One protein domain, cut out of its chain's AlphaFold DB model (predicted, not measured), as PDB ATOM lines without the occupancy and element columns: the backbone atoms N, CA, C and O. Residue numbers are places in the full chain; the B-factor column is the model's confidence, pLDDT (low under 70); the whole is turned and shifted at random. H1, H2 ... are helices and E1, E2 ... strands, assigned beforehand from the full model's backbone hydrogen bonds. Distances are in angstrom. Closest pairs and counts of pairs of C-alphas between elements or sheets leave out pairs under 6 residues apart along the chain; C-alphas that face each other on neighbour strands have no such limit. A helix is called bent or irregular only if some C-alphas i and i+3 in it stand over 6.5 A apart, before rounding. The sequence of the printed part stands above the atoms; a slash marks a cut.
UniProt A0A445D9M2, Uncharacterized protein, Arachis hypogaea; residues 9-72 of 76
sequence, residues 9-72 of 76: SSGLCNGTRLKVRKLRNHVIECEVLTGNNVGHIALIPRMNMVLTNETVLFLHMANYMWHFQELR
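This is residues 9 to 72 of the 76 residues of an uncharacterized protein of Arachis hypogaea (UniProt A0A445D9M2). A small, twisted sheet of three strands sits at one end, and a lone helix, H1, lies off at the other end, with an outstretched link, residues 46 to 53, between them. The helix runs back from the far end of that link without reaching the sheet, and residues 61 to 72, of which 61 to 70 belong to H1, stand free. The printed part has 64 residues with three named strands and one named helix, in the order E1, E2, E3, H1; the sheet has the order E1, E2, E3, all antiparallel, and the class is mixed, helices and strands. The whole is loose, with a radius of gyration of the C-alphas of 14.4 A, and only just elongated, spanning 41 by 27 by 22 A.

The printed part begins at Ser 9, and residues 9 to 17 come before the first strand. E1 is residues 18 to 23, 13.2 A long, with C-alpha 18 at (559.549, 530.087, 395.436). E2 is residues 27 to 32, 15.2 A long. E3 is residues 41 to 45, 13.0 A long, with C-alpha 45 at (550.619, 530.472, 384.583). H1 is residues 54 to 70, 24.7 A long, ending with C-alpha 70 at (561.090, 547.436, 397.688). H1 is neither bent nor irregular, but only just: C-alphas 55 and 58 are 6.1 A apart.

The three strands form a meander, each strand the antiparallel neighbour of the one before, with E1 and E3 as edge strands and E2 as the inner strand. E1 and E2 are a hairpin over a tight link, at 149 degrees between their directions; C-alphas 20 and 30 face each other at 4.4 A, and N 19 and O 31 are within hydrogen-bond range at 2.8 A. E2 and E3 are a hairpin over a short link, at 146 degrees; C-alphas 27 and 45 face each other at 4.3 A, and N 42 and O 30 are within hydrogen-bond range at 2.7 A. The sheet is only just strongly twisted, its C-alphas lying up to 4.5 A off the best plane. H1 is not on the sheet, with 0 pairs of C-alphas within 10 A, and it is apart from E1 and E2. In H1, 11 of 13 O i to N i+4 pairs are within hydrogen-bond range.

The two C-alphas farthest apart are those of Gly 39 and Thr 55, at 40.9 A. The printed part has no cut and no long link; the link from E3 to H1 is short, with 8 residues. The mean pLDDT of the printed part is 74.9, and residues 48 to 72 are under 70; the mean for H1 is 55.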
ATOM      1  N   SER A   9     544.926 526.515 398.821       81.31
ATOM      2  CA  SER A   9     544.774 525.102 399.182       81.31
ATOM      3  C   SER A   9     546.057 524.310 398.918       81.31
ATOM      4  O   SER A   9     546.424 523.446 399.710       81.31
ATOM      5  N   SER A  10     546.804 524.685 397.875       77.31
ATOM      6  CA  SER A  10     548.127 524.135 397.565       77.31
ATOM      7  C   SER A  10     549.294 524.941 398.152       77.31
ATOM      8  O   SER A  10     550.445 524.751 397.753       77.31
ATOM      9  N   GLY A  11     549.048 525.822 399.129       81.81
ATOM     10  CA  GLY A  11     550.108 526.575 399.815       81.81
ATOM     11  C   GLY A  11     550.780 527.657 398.957       81.81
ATOM     12  O   GLY A  11     551.841 528.173 399.320       81.81
ATOM     13  N   LEU A  12     550.175 528.027 397.826       85.56
ATOM     14  CA  LEU A  12     550.594 529.117 396.942       85.56
ATOM     15  C   LEU A  12     549.865 530.410 397.324       85.56
ATOM     16  O   LEU A  12     549.040 530.945 396.573       85.56
ATOM     17  N   CYS A  13     550.170 530.899 398.523       87.25
ATOM     18  CA  CYS A  13     549.610 532.110 399.104       87.25
ATOM     19  C   CYS A  13     550.630 533.259 399.139       87.25
ATOM     20  O   CYS A  13     551.816 533.090 398.838       87.25
ATOM     21  N   ASN A  14     550.160 534.451 399.506       85.38
ATOM     22  CA  ASN A  14     551.037 535.586 399.778       85.38
ATOM     23  C   ASN A  14     552.098 535.213 400.803       85.38
ATOM     24  O   ASN A  14     551.787 534.681 401.865       85.38
ATOM     25  N   GLY A  15     553.353 535.514 400.484       84.00
ATOM     26  CA  GLY A  15     554.465 535.158 401.356       84.00
ATOM     27  C   GLY A  15     555.139 533.823 401.022       84.00
ATOM     28  O   GLY A  15     556.237 533.567 401.510       84.00
ATOM     29  N   THR A  16     554.588 532.989 400.135       88.06
ATOM     30  CA  THR A  16     555.286 531.760 399.729       88.06
ATOM     31  C   THR A  16     556.559 532.112 398.955       88.06
ATOM     32  O   THR A  16     556.528 532.772 397.905       88.06
ATOM     33  N   ARG A  17     557.718 531.702 399.479       90.31
ATOM     34  CA  ARG A  17     559.006 531.806 398.788       90.31
ATOM     35  C   ARG A  17     559.099 530.658 397.789       90.31
ATOM     36  O   ARG A  17     558.827 529.507 398.114       90.31
ATOM     37  N   LEU A  18     559.467 531.003 396.563       91.31
ATOM     38  CA  LEU A  18     559.549 530.087 395.436       91.31
ATOM     39  C   LEU A  18     560.911 530.255 394.768       91.31
ATOM     40  O   LEU A  18     561.360 531.389 394.587       91.31
ATOM     41  N   LYS A  19     561.531 529.147 394.361       91.50
ATOM     42  CA  LYS A  19     562.730 529.128 393.521       91.50
ATOM     43  C   LYS A  19     562.334 528.810 392.089       91.50
ATOM     44  O   LYS A  19     561.791 527.741 391.824       91.50
ATOM     45  N   VAL A  20     562.616 529.710 391.154       91.12
ATOM     46  CA  VAL A  20     562.366 529.442 389.732       91.12
ATOM     47  C   VAL A  20     563.311 528.335 389.263       91.12
ATOM     48  O   VAL A  20     564.526 528.448 389.418       91.12
ATOM     49  N   ARG A  21     562.753 527.273 388.678       92.81
ATOM     50  CA  ARG A  21     563.515 526.199 388.028       92.81
ATOM     51  C   ARG A  21     563.597 526.409 386.525       92.81
ATOM     52  O   ARG A  21     564.682 526.318 385.958       92.81
ATOM     53  N   LYS A  22     562.453 526.655 385.873       93.00
ATOM     54  CA  LYS A  22     562.359 526.805 384.411       93.00
ATOM     55  C   LYS A  22     561.302 527.831 384.020       93.00
ATOM     56  O   LYS A  22     560.213 527.870 384.587       93.00
ATOM     57  N   LEU A  23     561.603 528.610 382.987       91.50
ATOM     58  CA  LEU A  23     560.659 529.517 382.341       91.50
ATOM     59  C   LEU A  23     560.187 528.882 381.034       91.50
ATOM     60  O   LEU A  23     561.001 528.582 380.167       91.50
ATOM     61  N   ARG A  24     558.878 528.666 380.894       89.50
ATOM     62  CA  ARG A  24     558.253 528.209 379.646       89.50
ATOM     63  C   ARG A  24     557.410 529.335 379.041       89.50
ATOM     64  O   ARG A  24     557.214 530.389 379.651       89.50
ATOM     65  N   ASN A  25     556.887 529.104 377.837       86.50
ATOM     66  CA  ASN A  25     556.120 530.112 377.096       86.50
ATOM     67  C   ASN A  25     554.879 530.601 377.858       86.50
ATOM     68  O   ASN A  25     554.615 531.798 377.877       86.50
ATOM     69  N   HIS A  26     554.172 529.700 378.546       87.44
ATOM     70  CA  HIS A  26     552.918 530.021 379.243       87.44
ATOM     71  C   HIS A  26     552.946 529.739 380.745       87.44
ATOM     72  O   HIS A  26     551.991 530.068 381.439       87.44
ATOM     73  N   VAL A  27     554.017 529.137 381.264       88.75
ATOM     74  CA  VAL A  27     554.116 528.741 382.674       88.75
ATOM     75  C   VAL A  27     555.521 528.973 383.216       88.75
ATOM     76  O   VAL A  27     556.511 528.872 382.492       88.75
ATOM     77  N   ILE A  28     555.595 529.261 384.507       91.31
ATOM     78  CA  ILE A  28     556.815 529.347 385.300       91.31
ATOM     79  C   ILE A  28     556.823 528.123 386.210       91.31
ATOM     80  O   ILE A  28     555.902 527.922 387.000       91.31
ATOM     81  N   GLU A  29     557.853 527.296 386.076       92.06
ATOM     82  CA  GLU A  29     558.082 526.148 386.944       92.06
ATOM     83  C   GLU A  29     558.901 526.609 388.150       92.06
ATOM     84  O   GLU A  29     560.040 527.067 388.002       92.06
ATOM     85  N   CYS A  30     558.312 526.490 389.335       92.19
ATOM     86  CA  CYS A  30     558.875 526.943 390.597       92.19
ATOM     87  C   CYS A  30     558.903 525.806 391.615       92.19
ATOM     88  O   CYS A  30     557.980 525.007 391.675       92.19
ATOM     89  N   GLU A  31     559.922 525.768 392.459       92.62
ATOM     90  CA  GLU A  31     559.968 524.921 393.648       92.62
ATOM     91  C   GLU A  31     559.573 525.737 394.879       92.62
ATOM     92  O   GLU A  31     560.026 526.872 395.050       92.62
ATOM     93  N   VAL A  32     558.723 525.174 395.733       91.38
ATOM     94  CA  VAL A  32     558.284 525.822 396.969       91.38
ATOM     95  C   VAL A  32     559.366 525.713 398.039       91.38
ATOM     96  O   VAL A  32     559.812 524.622 398.374       91.38
ATOM     97  N   LEU A  33     559.764 526.853 398.605       88.50
ATOM     98  CA  LEU A  33     560.803 526.928 399.637       88.50
ATOM     99  C   LEU A  33     560.242 527.087 401.054       88.50
ATOM    100  O   LEU A  33     560.964 526.875 402.020       88.50
ATOM    101  N   THR A  34     558.982 527.503 401.196       84.25
ATOM    102  CA  THR A  34     558.358 527.783 402.500       84.25
ATOM    103  C   THR A  34     556.881 527.400 402.505       84.25
ATOM    104  O   THR A  34     556.207 527.590 401.496       84.25
ATOM    105  N   GLY A  35     556.358 526.965 403.653       81.69
ATOM    106  CA  GLY A  35     554.954 526.578 403.837       81.69
ATOM    107  C   GLY A  35     554.791 525.069 404.019       81.69
ATOM    108  O   GLY A  35     555.760 524.368 404.280       81.69
ATOM    109  N   ASN A  36     553.570 524.557 403.871       81.69
ATOM    110  CA  ASN A  36     553.305 523.124 404.074       81.69
ATOM    111  C   ASN A  36     553.796 522.246 402.913       81.69
ATOM    112  O   ASN A  36     553.986 521.050 403.090       81.69
ATOM    113  N   ASN A  37     554.035 522.846 401.745       85.31
ATOM    114  CA  ASN A  37     554.342 522.127 400.509       85.31
ATOM    115  C   ASN A  37     555.798 522.338 400.060       85.31
ATOM    116  O   ASN A  37     556.064 522.442 398.868       85.31
ATOM    117  N   VAL A  38     556.752 522.452 400.992       89.75
ATOM    118  CA  VAL A  38     558.182 522.618 400.655       89.75
ATOM    119  C   VAL A  38     558.671 521.468 399.767       89.75
ATOM    120  O   VAL A  38     558.327 520.311 399.988       89.75
ATOM    121  N   GLY A  39     559.463 521.797 398.746       89.56
ATOM    122  CA  GLY A  39     559.994 520.844 397.767       89.56
ATOM    123  C   GLY A  39     559.019 520.480 396.642       89.56
ATOM    124  O   GLY A  39     559.436 519.882 395.649       89.56
ATOM    125  N   HIS A  40     557.739 520.867 396.728       91.75
ATOM    126  CA  HIS A  40     556.809 520.667 395.617       91.75
ATOM    127  C   HIS A  40     557.120 521.582 394.432       91.75
ATOM    128  O   HIS A  40     557.490 522.750 394.583       91.75
ATOM    129  N   ILE A  41     556.880 521.046 393.233       92.44
ATOM    130  CA  ILE A  41     556.918 521.799 391.982       92.44
ATOM    131  C   ILE A  41     555.554 522.450 391.749       92.44
ATOM    132  O   ILE A  41     554.557 521.771 391.515       92.44
ATOM    133  N   ALA A  42     555.532 523.775 391.772       89.50
ATOM    134  CA  ALA A  42     554.400 524.601 391.402       89.50
ATOM    135  C   ALA A  42     554.535 525.080 389.949       89.50
ATOM    136  O   ALA A  42     555.585 525.577 389.532       89.50
ATOM    137  N   LEU A  43     553.448 524.970 389.186       90.44
ATOM    138  CA  LEU A  43     553.340 525.527 387.840       90.44
ATOM    139  C   LEU A  43     552.481 526.786 387.903       90.44
ATOM    140  O   LEU A  43     551.276 526.711 388.128       90.44
ATOM    141  N   ILE A  44     553.102 527.946 387.710       88.44
ATOM    142  CA  ILE A  44     552.408 529.235 387.754       88.44
ATOM    143  C   ILE A  44     552.169 529.708 386.321       88.44
ATOM    144  O   ILE A  44     553.143 529.946 385.602       88.44
ATOM    145  N   PRO A  45     550.911 529.881 385.881       86.25
ATOM    146  CA  PRO A  45     550.619 530.472 384.583       86.25
ATOM    147  C   PRO A  45     551.244 531.867 384.456       86.25
ATOM    148  O   PRO A  45     551.113 532.710 385.348       86.25
ATOM    149  N   ARG A  46     551.914 532.134 383.330       83.69
ATOM    150  CA  ARG A  46     552.340 533.491 382.980       83.69
ATOM    151  C   ARG A  46     551.084 534.292 382.689       83.69
ATOM    152  O   ARG A  46     550.403 534.052 381.698       83.69
ATOM    153  N   MET A  47     550.772 535.239 383.563       76.19
ATOM    154  CA  MET A  47     549.663 536.146 383.315       76.19
ATOM    155  C   MET A  47     550.123 537.238 382.360       76.19
ATOM    156  O   MET A  47     550.959 538.070 382.710       76.19
ATOM    157  N   ASN A  48     549.567 537.221 381.152       66.25
ATOM    158  CA  ASN A  48     549.658 538.347 380.239       66.25
ATOM    159  C   ASN A  48     548.725 539.432 380.770       66.25
ATOM    160  O   ASN A  48     547.505 539.287 380.722       66.25
ATOM    161  N   MET A  49     549.294 540.506 381.312       61.75
ATOM    162  CA  MET A  49     548.514 541.700 381.610       61.75
ATOM    163  C   MET A  49     548.164 542.379 380.286       61.75
ATOM    164  O   MET A  49     548.937 543.179 379.767       61.75
ATOM    165  N   VAL A  50     547.016 542.021 379.716       55.22
ATOM    166  CA  VAL A  50     546.413 542.780 378.620       55.22
ATOM    167  C   VAL A  50     545.691 543.960 379.265       55.22
ATOM    168  O   VAL A  50     544.610 543.798 379.827       55.22
ATOM    169  N   LEU A  51     546.331 545.129 379.273       58.09
ATOM    170  CA  LEU A  51     545.704 546.363 379.742       58.09
ATOM    171  C   LEU A  51     544.895 546.988 378.606       58.09
ATOM    172  O   LEU A  51     545.443 547.305 377.557       58.09
ATOM    173  N   THR A  52     543.599 547.190 378.832       59.50
ATOM    174  CA  THR A  52     542.670 547.789 377.863       59.50
ATOM    175  C   THR A  52     542.724 549.319 377.808       59.50
ATOM    176  O   THR A  52     542.210 549.881 376.853       59.50
ATOM    177  N   ASN A  53     543.358 549.994 378.780       61.09
ATOM    178  CA  ASN A  53     543.439 551.459 378.844       61.09
ATOM    179  C   ASN A  53     544.861 551.938 379.192       61.09
ATOM    180  O   ASN A  53     545.387 551.642 380.269       61.09
ATOM    181  N   GLU A  54     545.462 552.724 378.297       62.31
ATOM    182  CA  GLU A  54     546.858 553.192 378.359       62.31
ATOM    183  C   GLU A  54     547.160 554.092 379.573       62.31
ATOM    184  O   GLU A  54     548.275 554.106 380.087       62.31
ATOM    185  N   THR A  55     546.165 554.797 380.115       60.16
ATOM    186  CA  THR A  55     546.336 555.693 381.276       60.16
ATOM    187  C   THR A  55     546.517 554.929 382.590       60.16
ATOM    188  O   THR A  55     547.227 555.371 383.493       60.16
ATOM    189  N   VAL A  56     545.913 553.743 382.695       61.72
ATOM    190  CA  VAL A  56     546.081 552.849 383.853       61.72
ATOM    191  C   VAL A  56     547.459 552.180 383.812       61.72
ATOM    192  O   VAL A  56     547.988 551.799 384.852       61.72
ATOM    193  N   LEU A  57     548.080 552.099 382.633       60.66
ATOM    194  CA  LEU A  57     549.380 551.474 382.401       60.66
ATOM    195  C   LEU A  57     550.473 552.115 383.256       60.66
ATOM    196  O   LEU A  57     551.176 551.403 383.962       60.66
ATOM    197  N   PHE A  58     550.550 553.448 383.288       59.47
ATOM    198  CA  PHE A  58     551.602 554.147 384.027       59.47
ATOM    199  C   PHE A  58     551.453 553.998 385.542       59.47
ATOM    200  O   PHE A  58     552.415 553.674 386.230       59.47
ATOM    201  N   LEU A  59     550.239 554.170 386.068       62.97
ATOM    202  CA  LEU A  59     549.985 554.076 387.506       62.97
ATOM    203  C   LEU A  59     550.081 552.636 388.005       62.97
ATOM    204  O   LEU A  59     550.654 552.385 389.063       62.97
ATOM    205  N   HIS A  60     549.546 551.673 387.258       62.75
ATOM    206  CA  HIS A  60     549.572 550.276 387.668       62.75
ATOM    207  C   HIS A  60     550.994 549.719 387.535       62.75
ATOM    208  O   HIS A  60     551.502 549.151 388.498       62.75
ATOM    209  N   MET A  61     551.696 549.973 386.419       61.06
ATOM    210  CA  MET A  61     553.111 549.604 386.296       61.06
ATOM    211  C   MET A  61     553.977 550.290 387.349       61.06
ATOM    212  O   MET A  61     554.796 549.603 387.944       61.06
ATOM    213  N   ALA A  62     553.781 551.579 387.644       64.06
ATOM    214  CA  ALA A  62     554.527 552.262 388.702       64.06
ATOM    215  C   ALA A  62     554.277 551.631 390.079       64.06
ATOM    216  O   ALA A  62     555.232 551.404 390.814       64.06
ATOM    217  N   ASN A  63     553.035 551.254 390.402       61.50
ATOM    218  CA  ASN A  63     552.726 550.537 391.641       61.50
ATOM    219  C   ASN A  63     553.407 549.157 391.701       61.50
ATOM    220  O   ASN A  63     554.003 548.821 392.723       61.50
ATOM    221  N   TYR A  64     553.388 548.372 390.615       62.12
ATOM    222  CA  TYR A  64     554.084 547.076 390.564       62.12
ATOM    223  C   TYR A  64     555.611 547.219 390.582       62.12
ATOM    224  O   TYR A  64     556.285 546.434 391.242       62.12
ATOM    225  N   MET A  65     556.166 548.207 389.875       51.22
ATOM    226  CA  MET A  65     557.605 548.478 389.824       51.22
ATOM    227  C   MET A  65     558.131 548.988 391.164       51.22
ATOM    228  O   MET A  65     559.178 548.518 391.604       51.22
ATOM    229  N   TRP A  66     557.394 549.875 391.838       42.56
ATOM    230  CA  TRP A  66     557.729 550.347 393.182       42.56
ATOM    231  C   TRP A  66     557.749 549.183 394.180       42.56
ATOM    232  O   TRP A  66     558.748 548.965 394.862       42.56
ATOM    233  N   HIS A  67     556.705 548.344 394.184       52.03
ATOM    234  CA  HIS A  67     556.671 547.140 395.024       52.03
ATOM    235  C   HIS A  67     557.800 546.148 394.689       52.03
ATOM    236  O   HIS A  67     558.319 545.466 395.571       52.03
ATOM    237  N   PHE A  68     558.206 546.063 393.419       39.19
ATOM    238  CA  PHE A  68     559.312 545.209 392.982       39.19
ATOM    239  C   PHE A  68     560.692 545.760 393.385       39.19
ATOM    240  O   PHE A  68     561.592 544.973 393.673       39.19
ATOM    241  N   GLN A  69     560.870 547.085 393.442       32.72
ATOM    242  CA  GLN A  69     562.089 547.714 393.965       32.72
ATOM    243  C   GLN A  69     562.214 547.555 395.484       32.72
ATOM    244  O   GLN A  69     563.301 547.230 395.957       32.72
ATOM    245  N   GLU A  70     561.117 547.674 396.235       37.06
ATOM    246  CA  GLU A  70     561.090 547.436 397.688       37.06
ATOM    247  C   GLU A  70     561.542 546.000 398.043       37.06
ATOM    248  O   GLU A  70     562.237 545.768 399.033       37.06
ATOM    249  N   LEU A  71     561.224 545.028 397.178       36.91
ATOM    250  CA  LEU A  71     561.647 543.627 397.302       36.91
ATOM    251  C   LEU A  71     563.110 543.373 396.902       36.91
ATOM    252  O   LEU A  71     563.628 542.304 397.210       36.91
ATOM    253  N   ARG A  72     563.782 544.326 396.243       40.28
ATOM    254  CA  ARG A  72     565.200 544.221 395.851       40.28
ATOM    255  C   ARG A  72     566.158 544.859 396.872       40.28
ATOM    256  O   ARG A  72     567.363 544.697 396.743       40.28
TER     257      ARG A  72